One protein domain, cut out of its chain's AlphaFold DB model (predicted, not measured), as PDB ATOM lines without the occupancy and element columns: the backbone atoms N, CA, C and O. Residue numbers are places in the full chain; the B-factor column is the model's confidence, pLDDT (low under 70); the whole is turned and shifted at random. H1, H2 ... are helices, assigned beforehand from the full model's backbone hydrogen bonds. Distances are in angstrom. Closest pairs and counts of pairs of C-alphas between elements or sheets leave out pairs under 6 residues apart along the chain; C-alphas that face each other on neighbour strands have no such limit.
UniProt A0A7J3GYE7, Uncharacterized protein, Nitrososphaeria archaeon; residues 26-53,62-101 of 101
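AT A GLANCE: This is residues 26 to 53 and 62 to 101 of the 101 residues of an uncharacterized protein of Nitrososphaeria archaeon (UniProt A0A7J3GYE7). Three helices make a flat, open frame: H2 and H3 form a V at a tight turn, and the first part of H1 packs on H3, while the rest of H1 sticks out as a long free arm. H1 and H2 run nearly opposite ways with an open gap between them. The printed part has 68 residues with three named helices, H1, H2 and H3 in chain order, and no named strand; the class is all helix. It is only just loose, close to extended, with a radius of gyration of the C-alphas of 15.9 A, and spans 52 by 29 by 10 A.

HOW THE PARTS SIT: Start with H1, residues 26 to 53, and look at its residues 26 to 34, which alone touch H3, residues 85 to 100. The closest C-alphas there are those of Gly 26 and Phe 95, 4.0 A apart. H1 and H3 run the same way at a steep tilt of 46 degrees. Residues 35 to 53 of H1 stand free. H2, residues 62 to 83, is apart from H1, and its residues 62 to 76 stand free. H2 and H3 are close but not clearly touching; their closest C-alphas, of Leu 81 and Gly 88, are 5.2 A apart. They run opposite ways at a steep tilt of 47 degrees. In H1, H2 and H3, every O i to N i+4 pair is within hydrogen-bond range.

IN THESE COORDINATES: Find C-alpha 26 at (43.051, 7.424, -44.172); from there H1 runs 40.0 A to C-alpha 53 at (19.774, 6.093, -11.671). H2 covers 32.4 A from C-alpha 62 to C-alpha 83. H3 covers 22.9 A and ends at C-alpha 100, at (48.849, 2.514, -34.720).

THE WHOLE: The two C-alphas farthest apart are those of Val 53 and Ser 83, 52.3 A. Between H1 and H2 look for the cut: residues 54 to 61 are not printed, and C-alphas 53 and 62 are 22.7 A apart across it. The link from H2 to H3 is tight, with one residue, Tyr 84. The printed part ends at Arg 101, the chain's last residue. Mean pLDDT of the printed part is 79.2, and residues 50 to 53 and 62 to 64 are under 70.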
ATOM      1  N   GLY A  26      42.952   8.643 -44.969       85.94
ATOM      2  CA  GLY A  26      43.051   7.424 -44.172       85.94
ATOM      3  C   GLY A  26      43.448   7.715 -42.726       85.94
ATOM      4  O   GLY A  26      42.811   7.223 -41.793       85.94
ATOM      5  N   TYR A  27      44.448   8.579 -42.531       87.44
ATOM      6  CA  TYR A  27      44.898   8.992 -41.203       87.44
ATOM      7  C   TYR A  27      43.795   9.715 -40.417       87.44
ATOM      8  O   TYR A  27      43.555   9.408 -39.246       87.44
ATOM      9  N   GLY A  28      43.087  10.645 -41.067       85.12
ATOM     10  CA  GLY A  28      41.953  11.349 -40.470       85.12
ATOM     11  C   GLY A  28      40.832  10.395 -40.053       85.12
ATOM     12  O   GLY A  28      40.370  10.452 -38.913       85.12
ATOM     13  N   ALA A  29      40.452   9.468 -40.936       84.50
ATOM     14  CA  ALA A  29      39.411   8.478 -40.670       84.50
ATOM     15  C   ALA A  29      39.751   7.579 -39.470       84.50
ATOM     16  O   ALA A  29      38.900   7.356 -38.611       84.50
ATOM     17  N   ALA A  30      40.999   7.116 -39.359       85.31
ATOM     18  CA  ALA A  30      41.437   6.296 -38.229       85.31
ATOM     19  C   ALA A  30      41.347   7.043 -36.886       85.31
ATOM     20  O   ALA A  30      40.907   6.479 -35.882       85.31
ATOM     21  N   ARG A  31      41.699   8.335 -36.861       84.50
ATOM     22  CA  ARG A  31      41.554   9.179 -35.665       84.50
ATOM     23  C   ARG A  31      40.099   9.372 -35.259       84.50
ATOM     24  O   ARG A  31      39.779   9.263 -34.076       84.50
ATOM     25  N   VAL A  32      39.229   9.642 -36.231       85.00
ATOM     26  CA  VAL A  32      37.786   9.770 -35.986       85.00
ATOM     27  C   VAL A  32      37.229   8.458 -35.445       85.00
ATOM     28  O   VAL A  32      36.474   8.489 -34.481       85.00
ATOM     29  N   LEU A  33      37.656   7.311 -35.982       85.12
ATOM     30  CA  LEU A  33      37.251   5.996 -35.486       85.12
ATOM     31  C   LEU A  33      37.652   5.786 -34.018       85.12
ATOM     32  O   LEU A  33      36.819   5.365 -33.219       85.12
ATOM     33  N   LYS A  34      38.890   6.131 -33.634       80.88
ATOM     34  CA  LYS A  34      39.333   6.084 -32.228       80.88
ATOM     35  C   LYS A  34      38.490   6.992 -31.330       80.88
ATOM     36  O   LYS A  34      38.065   6.569 -30.258       80.88
ATOM     37  N   GLY A  35      38.229   8.225 -31.767       82.00
ATOM     38  CA  GLY A  35      37.403   9.180 -31.024       82.00
ATOM     39  C   GLY A  35      35.959   8.703 -30.867       82.00
ATOM     40  O   GLY A  35      35.416   8.727 -29.766       82.00
ATOM     41  N   ALA A  36      35.361   8.193 -31.944       81.12
ATOM     42  CA  ALA A  36      34.023   7.618 -31.934       81.12
ATOM     43  C   ALA A  36      33.942   6.410 -30.995       81.12
ATOM     44  O   ALA A  36      32.984   6.298 -30.236       81.12
ATOM     45  N   LEU A  37      34.965   5.549 -30.984       83.12
ATOM     46  CA  LEU A  37      35.034   4.413 -30.068       83.12
ATOM     47  C   LEU A  37      35.073   4.871 -28.603       83.12
ATOM     48  O   LEU A  37      34.345   4.324 -27.781       83.12
ATOM     49  N   LEU A  38      35.861   5.902 -28.279       82.75
ATOM     50  CA  LEU A  38      35.902   6.476 -26.930       82.75
ATOM     51  C   LEU A  38      34.556   7.072 -26.514       82.75
ATOM     52  O   LEU A  38      34.121   6.859 -25.384       82.75
ATOM     53  N   ILE A  39      33.881   7.782 -27.423       82.88
ATOM     54  CA  ILE A  39      32.534   8.307 -27.176       82.88
ATOM     55  C   ILE A  39      31.568   7.156 -26.909       82.88
ATOM     56  O   ILE A  39      30.806   7.226 -25.953       82.88
ATOM     57  N   LEU A  40      31.624   6.087 -27.706       81.75
ATOM     58  CA  LEU A  40      30.754   4.920 -27.569       81.75
ATOM     59  C   LEU A  40      30.989   4.213 -26.227       81.75
ATOM     60  O   LEU A  40      30.033   3.925 -25.515       81.75
ATOM     61  N   VAL A  41      32.250   4.025 -25.826       84.12
ATOM     62  CA  VAL A  41      32.610   3.504 -24.497       84.12
ATOM     63  C   VAL A  41      32.093   4.423 -23.389       84.12
ATOM     64  O   VAL A  41      31.479   3.944 -22.440       84.12
ATOM     65  N   GLY A  42      32.273   5.738 -23.522       82.19
ATOM     66  CA  GLY A  42      31.735   6.720 -22.583       82.19
ATOM     67  C   GLY A  42      30.212   6.645 -22.474       82.19
ATOM     68  O   GLY A  42      29.682   6.661 -21.370       82.19
ATOM     69  N   LEU A  43      29.513   6.476 -23.597       80.75
ATOM     70  CA  LEU A  43      28.060   6.325 -23.652       80.75
ATOM     71  C   LEU A  43      27.591   5.024 -23.004       80.75
ATOM     72  O   LEU A  43      26.563   5.021 -22.339       80.75
ATOM     73  N   VAL A  44      28.341   3.931 -23.155       78.19
ATOM     74  CA  VAL A  44      28.058   2.658 -22.477       78.19
ATOM     75  C   VAL A  44      28.239   2.806 -20.970       78.19
ATOM     76  O   VAL A  44      27.359   2.411 -20.213       78.19
ATOM     77  N   VAL A  45      29.334   3.423 -20.520       82.06
ATOM     78  CA  VAL A  45      29.579   3.671 -19.089       82.06
ATOM     79  C   VAL A  45      28.503   4.589 -18.504       82.06
ATOM     80  O   VAL A  45      27.929   4.282 -17.460       82.06
ATOM     81  N   LEU A  46      28.178   5.679 -19.201       78.50
ATOM     82  CA  LEU A  46      27.120   6.608 -18.812       78.50
ATOM     83  C   LEU A  46      25.737   5.951 -18.874       78.50
ATOM     84  O   LEU A  46      24.885   6.270 -18.061       78.50
ATOM     85  N   GLY A  47      25.518   5.021 -19.801       70.25
ATOM     86  CA  GLY A  47      24.295   4.239 -19.922       70.25
ATOM     87  C   GLY A  47      24.134   3.235 -18.785       70.25
ATOM     88  O   GLY A  47      23.050   3.131 -18.236       70.25
ATOM     89  N   ILE A  48      25.202   2.549 -18.368       72.44
ATOM     90  CA  ILE A  48      25.180   1.638 -17.211       72.44
ATOM     91  C   ILE A  48      24.927   2.427 -15.918       72.44
ATOM     92  O   ILE A  48      24.069   2.049 -15.122       72.44
ATOM     93  N   LEU A  49      25.623   3.553 -15.729       70.06
ATOM     94  CA  LEU A  49      25.411   4.448 -14.585       70.06
ATOM     95  C   LEU A  49      24.038   5.134 -14.633       70.06
ATOM     96  O   LEU A  49      23.380   5.275 -13.611       70.06
ATOM     97  N   GLY A  50      23.583   5.536 -15.817       63.03
ATOM     98  CA  GLY A  50      22.305   6.201 -16.045       63.03
ATOM     99  C   GLY A  50      21.117   5.258 -15.892       63.03
ATOM    100  O   GLY A  50      20.136   5.626 -15.260       63.03
ATOM    101  N   LEU A  51      21.208   4.011 -16.363       60.00
ATOM    102  CA  LEU A  51      20.201   2.973 -16.115       60.00
ATOM    103  C   LEU A  51      20.070   2.665 -14.624       60.00
ATOM    104  O   LEU A  51      18.955   2.460 -14.154       60.00
ATOM    105  N   ALA A  52      21.179   2.701 -13.879       60.41
ATOM    106  CA  ALA A  52      21.162   2.539 -12.429       60.41
ATOM    107  C   ALA A  52      20.470   3.703 -11.687       60.41
ATOM    108  O   ALA A  52      20.039   3.511 -10.553       60.41
ATOM    109  N   VAL A  53      20.342   4.888 -12.305       61.19
ATOM    110  CA  VAL A  53      19.774   6.093 -11.671       61.19
ATOM    111  C   VAL A  53      18.387   6.474 -12.221       61.19
ATOM    112  O   VAL A  53      17.577   6.998 -11.460       61.19
ATOM    113  N   LEU A  62      18.680   6.603 -33.773       59.91
ATOM    114  CA  LEU A  62      19.808   7.386 -34.295       59.91
ATOM    115  C   LEU A  62      20.875   6.498 -34.953       59.91
ATOM    116  O   LEU A  62      21.536   6.913 -35.904       59.91
ATOM    117  N   LEU A  63      21.019   5.255 -34.490       63.72
ATOM    118  CA  LEU A  63      21.994   4.305 -35.029       63.72
ATOM    119  C   LEU A  63      21.625   3.834 -36.443       63.72
ATOM    120  O   LEU A  63      22.513   3.657 -37.275       63.72
ATOM    121  N   GLY A  64      20.329   3.692 -36.745       67.69
ATOM    122  CA  GLY A  64      19.858   3.255 -38.063       67.69
ATOM    123  C   GLY A  64      20.157   4.259 -39.181       67.69
ATOM    124  O   GLY A  64      20.585   3.869 -40.267       67.69
ATOM    125  N   GLN A  65      20.009   5.558 -38.908       72.19
ATOM    126  CA  GLN A  65      20.296   6.612 -39.891       72.19
ATOM    127  C   GLN A  65      21.798   6.741 -40.166       72.19
ATOM    128  O   GLN A  65      22.212   6.891 -41.317       72.19
ATOM    129  N   VAL A  66      22.624   6.623 -39.120       71.69
ATOM    130  CA  VAL A  66      24.087   6.606 -39.255       71.69
ATOM    131  C   VAL A  66      24.540   5.394 -40.071       71.69
ATOM    132  O   VAL A  66      25.442   5.526 -40.897       71.69
ATOM    133  N   TRP A  67      23.895   4.238 -39.897       75.50
ATOM    134  CA  TRP A  67      24.229   3.024 -40.640       75.50
ATOM    135  C   TRP A  67      23.925   3.135 -42.141       75.50
ATOM    136  O   TRP A  67      24.758   2.751 -42.962       75.50
ATOM    137  N   ASP A  68      22.786   3.723 -42.522       80.12
ATOM    138  CA  ASP A  68      22.433   3.920 -43.938       80.12
ATOM    139  C   ASP A  68      23.344   4.963 -44.619       80.12
ATOM    140  O   ASP A  68      23.837   4.757 -45.733       80.12
ATOM    141  N   LEU A  69      23.668   6.056 -43.918       78.81
ATOM    142  CA  LEU A  69      24.644   7.054 -44.380       78.81
ATOM    143  C   LEU A  69      26.046   6.450 -44.546       78.81
ATOM    144  O   LEU A  69      26.701   6.682 -45.566       78.81
ATOM    145  N   ALA A  70      26.488   5.639 -43.582       76.38
ATOM    146  CA  ALA A  70      27.765   4.938 -43.650       76.38
ATOM    147  C   ALA A  70      27.800   3.941 -44.818       76.38
ATOM    148  O   ALA A  70      28.799   3.878 -45.533       76.38
ATOM    149  N   GLY A  71      26.704   3.217 -45.067       79.69
ATOM    150  CA  GLY A  71      26.590   2.283 -46.188       79.69
ATOM    151  C   GLY A  71      26.710   2.970 -47.552       79.69
ATOM    152  O   GLY A  71      27.436   2.499 -48.431       79.69
ATOM    153  N   ARG A  72      26.065   4.127 -47.733       82.88
ATOM    154  CA  ARG A  72      26.176   4.920 -48.973       82.88
ATOM    155  C   ARG A  72      27.579   5.492 -49.161       82.88
ATOM    156  O   ARG A  72      28.124   5.407 -50.262       82.88
ATOM    157  N   ALA A  73      28.181   6.013 -48.092       76.62
ATOM    158  CA  ALA A  73      29.551   6.514 -48.121       76.62
ATOM    159  C   ALA A  73      30.557   5.397 -48.445       76.62
ATOM    160  O   ALA A  73      31.434   5.593 -49.282       76.62
ATOM    161  N   ALA A  74      30.393   4.208 -47.859       77.69
ATOM    162  CA  ALA A  74      31.238   3.048 -48.126       77.69
ATOM    163  C   ALA A  74      31.145   2.591 -49.589       77.69
ATOM    164  O   ALA A  74      32.171   2.334 -50.216       77.69
ATOM    165  N   ASN A  75      29.940   2.554 -50.164       81.75
ATOM    166  CA  ASN A  75      29.748   2.207 -51.573       81.75
ATOM    167  C   ASN A  75      30.392   3.230 -52.522       81.75
ATOM    168  O   ASN A  75      31.049   2.834 -53.486       81.75
ATOM    169  N   ALA A  76      30.272   4.528 -52.230       79.56
ATOM    170  CA  ALA A  76      30.947   5.578 -52.994       79.56
ATOM    171  C   ALA A  76      32.479   5.462 -52.892       79.56
ATOM    172  O   ALA A  76      33.183   5.573 -53.897       79.56
ATOM    173  N   LEU A  77      32.997   5.164 -51.696       76.44
ATOM    174  CA  LEU A  77      34.426   4.963 -51.460       76.44
ATOM    175  C   LEU A  77      34.953   3.732 -52.212       76.44
ATOM    176  O   LEU A  77      36.009   3.797 -52.832       76.44
ATOM    177  N   LEU A  78      34.193   2.633 -52.221       80.25
ATOM    178  CA  LEU A  78      34.511   1.416 -52.975       80.25
ATOM    179  C   LEU A  78      34.531   1.661 -54.488       80.25
ATOM    180  O   LEU A  78      35.406   1.140 -55.181       80.25
ATOM    181  N   GLN A  79      33.600   2.464 -55.012       83.75
ATOM    182  CA  GLN A  79      33.599   2.860 -56.422       83.75
ATOM    183  C   GLN A  79      34.822   3.719 -56.763       83.75
ATOM    184  O   GLN A  79      35.481   3.474 -57.773       83.75
ATOM    185  N   LEU A  80      35.170   4.672 -55.895       78.44
ATOM    186  CA  LEU A  80      36.340   5.530 -56.071       78.44
ATOM    187  C   LEU A  80      37.652   4.731 -56.021       78.44
ATOM    188  O   LEU A  80      38.538   4.960 -56.842       78.44
ATOM    189  N   LEU A  81      37.752   3.749 -55.118       78.00
ATOM    190  CA  LEU A  81      38.905   2.849 -55.012       78.00
ATOM    191  C   LEU A  81      39.093   1.976 -56.259       78.00
ATOM    192  O   LEU A  81      40.230   1.708 -56.641       78.00
ATOM    193  N   ARG A  82      38.001   1.542 -56.904       79.19
ATOM    194  CA  ARG A  82      38.072   0.788 -58.169       79.19
ATOM    195  C   ARG A  82      38.589   1.644 -59.320       79.19
ATOM    196  O   ARG A  82      39.343   1.140 -60.144       79.19
ATOM    197  N   SER A  83      38.196   2.914 -59.367       80.88
ATOM    198  CA  SER A  83      38.630   3.845 -60.414       80.88
ATOM    199  C   SER A  83      40.061   4.354 -60.201       80.88
ATOM    200  O   SER A  83      40.754   4.635 -61.174       80.88
ATOM    201  N   TYR A  84      40.519   4.454 -58.947       78.75
ATOM    202  CA  TYR A  84      41.831   5.001 -58.587       78.75
ATOM    203  C   TYR A  84      42.540   4.127 -57.535       78.75
ATOM    204  O   TYR A  84      42.526   4.451 -56.341       78.75
ATOM    205  N   PRO A  85      43.215   3.036 -57.951       76.94
ATOM    206  CA  PRO A  85      43.844   2.091 -57.023       76.94
ATOM    207  C   PRO A  85      44.955   2.731 -56.175       76.94
ATOM    208  O   PRO A  85      45.122   2.387 -55.006       76.94
ATOM    209  N   THR A  86      45.674   3.720 -56.716       81.94
ATOM    210  CA  THR A  86      46.736   4.461 -56.012       81.94
ATOM    211  C   THR A  86      46.206   5.254 -54.816       81.94
ATOM    212  O   THR A  86      46.866   5.329 -53.780       81.94
ATOM    213  N   LEU A  87      44.986   5.791 -54.927       81.88
ATOM    214  CA  LEU A  87      44.296   6.488 -53.838       81.88
ATOM    215  C   LEU A  87      43.939   5.493 -52.723       81.88
ATOM    216  O   LEU A  87      44.160   5.769 -51.545       81.88
ATOM    217  N   GLY A  88      43.474   4.297 -53.097       81.75
ATOM    218  CA  GLY A  88      43.184   3.206 -52.164       81.75
ATOM    219  C   GLY A  88      44.397   2.751 -51.357       81.75
ATOM    220  O   GLY A  88      44.297   2.594 -50.142       81.75
ATOM    221  N   ILE A  89      45.553   2.598 -52.010       83.19
ATOM    222  CA  ILE A  89      46.817   2.253 -51.341       83.19
ATOM    223  C   ILE A  89      47.195   3.341 -50.333       83.19
ATOM    224  O   ILE A  89      47.499   3.031 -49.180       83.19
ATOM    225  N   GLY A  90      47.118   4.612 -50.739       85.19
ATOM    226  CA  GLY A  90      47.366   5.739 -49.844       85.19
ATOM    227  C   GLY A  90      46.431   5.720 -48.636       85.19
ATOM    228  O   GLY A  90      46.885   5.805 -47.498       85.19
ATOM    229  N   LEU A  91      45.134   5.520 -48.866       86.44
ATOM    230  CA  LEU A  91      44.112   5.466 -47.821       86.44
ATOM    231  C   LEU A  91      44.345   4.331 -46.825       86.44
ATOM    232  O   LEU A  91      44.251   4.556 -45.620       86.44
ATOM    233  N   LEU A  92      44.729   3.148 -47.301       85.50
ATOM    234  CA  LEU A  92      45.102   2.020 -46.446       85.50
ATOM    235  C   LEU A  92      46.329   2.332 -45.587       85.50
ATOM    236  O   LEU A  92      46.293   2.127 -44.376       85.50
ATOM    237  N   ILE A  93      47.395   2.863 -46.194       87.75
ATOM    238  CA  ILE A  93      48.625   3.213 -45.473       87.75
ATOM    239  C   ILE A  93      48.330   4.268 -44.404       87.75
ATOM    240  O   ILE A  93      48.700   4.098 -43.242       87.75
ATOM    241  N   GLY A  94      47.620   5.334 -44.778       86.25
ATOM    242  CA  GLY A  94      47.212   6.390 -43.858       86.25
ATOM    243  C   GLY A  94      46.364   5.868 -42.705       86.25
ATOM    244  O   GLY A  94      46.616   6.213 -41.549       86.25
ATOM    245  N   PHE A  95      45.403   4.994 -43.006       85.88
ATOM    246  CA  PHE A  95      44.533   4.382 -42.008       85.88
ATOM    247  C   PHE A  95      45.315   3.512 -41.023       85.88
ATOM    248  O   PHE A  95      45.160   3.675 -39.817       85.88
ATOM    249  N   VAL A  96      46.209   2.646 -41.507       86.94
ATOM    250  CA  VAL A  96      47.048   1.794 -40.648       86.94
ATOM    251  C   VAL A  96      47.946   2.644 -39.748       86.94
ATOM    252  O   VAL A  96      47.991   2.421 -38.540       86.94
ATOM    253  N   ILE A  97      48.610   3.664 -40.301       88.06
ATOM    254  CA  ILE A  97      49.462   4.571 -39.518       88.06
ATOM    255  C   ILE A  97      48.643   5.307 -38.449       88.06
ATOM    256  O   ILE A  97      49.087   5.407 -37.304       88.06
ATOM    257  N   GLY A  98      47.452   5.806 -38.798       83.88
ATOM    258  CA  GLY A  98      46.556   6.492 -37.862       83.88
ATOM    259  C   GLY A  98      45.898   5.570 -36.835       83.88
ATOM    260  O   GLY A  98      45.482   6.024 -35.771       83.88
ATOM    261  N   LEU A  99      45.816   4.269 -37.113       82.50
ATOM    262  CA  LEU A  99      45.350   3.281 -36.147       82.50
ATOM    263  C   LEU A  99      46.452   2.937 -35.136       82.50
ATOM    264  O   LEU A  99      46.169   2.807 -33.948       82.50
ATOM    265  N   ILE A 100      47.705   2.837 -35.585       85.19
ATOM    266  CA  ILE A 100      48.849   2.514 -34.720       85.19
ATOM    267  C   ILE A 100      49.221   3.695 -33.814       85.19
ATOM    268  O   ILE A 100      49.472   3.487 -32.630       85.19
ATOM    269  N   ARG A 101      49.250   4.925 -34.348       76.81
ATOM    270  CA  ARG A 101      49.505   6.152 -33.570       76.81
ATOM    271  C   ARG A 101      48.224   6.701 -32.971       76.81
ATOM    272  O   ARG A 101      48.107   6.784 -31.737       76.81
TER     273      ARG A 101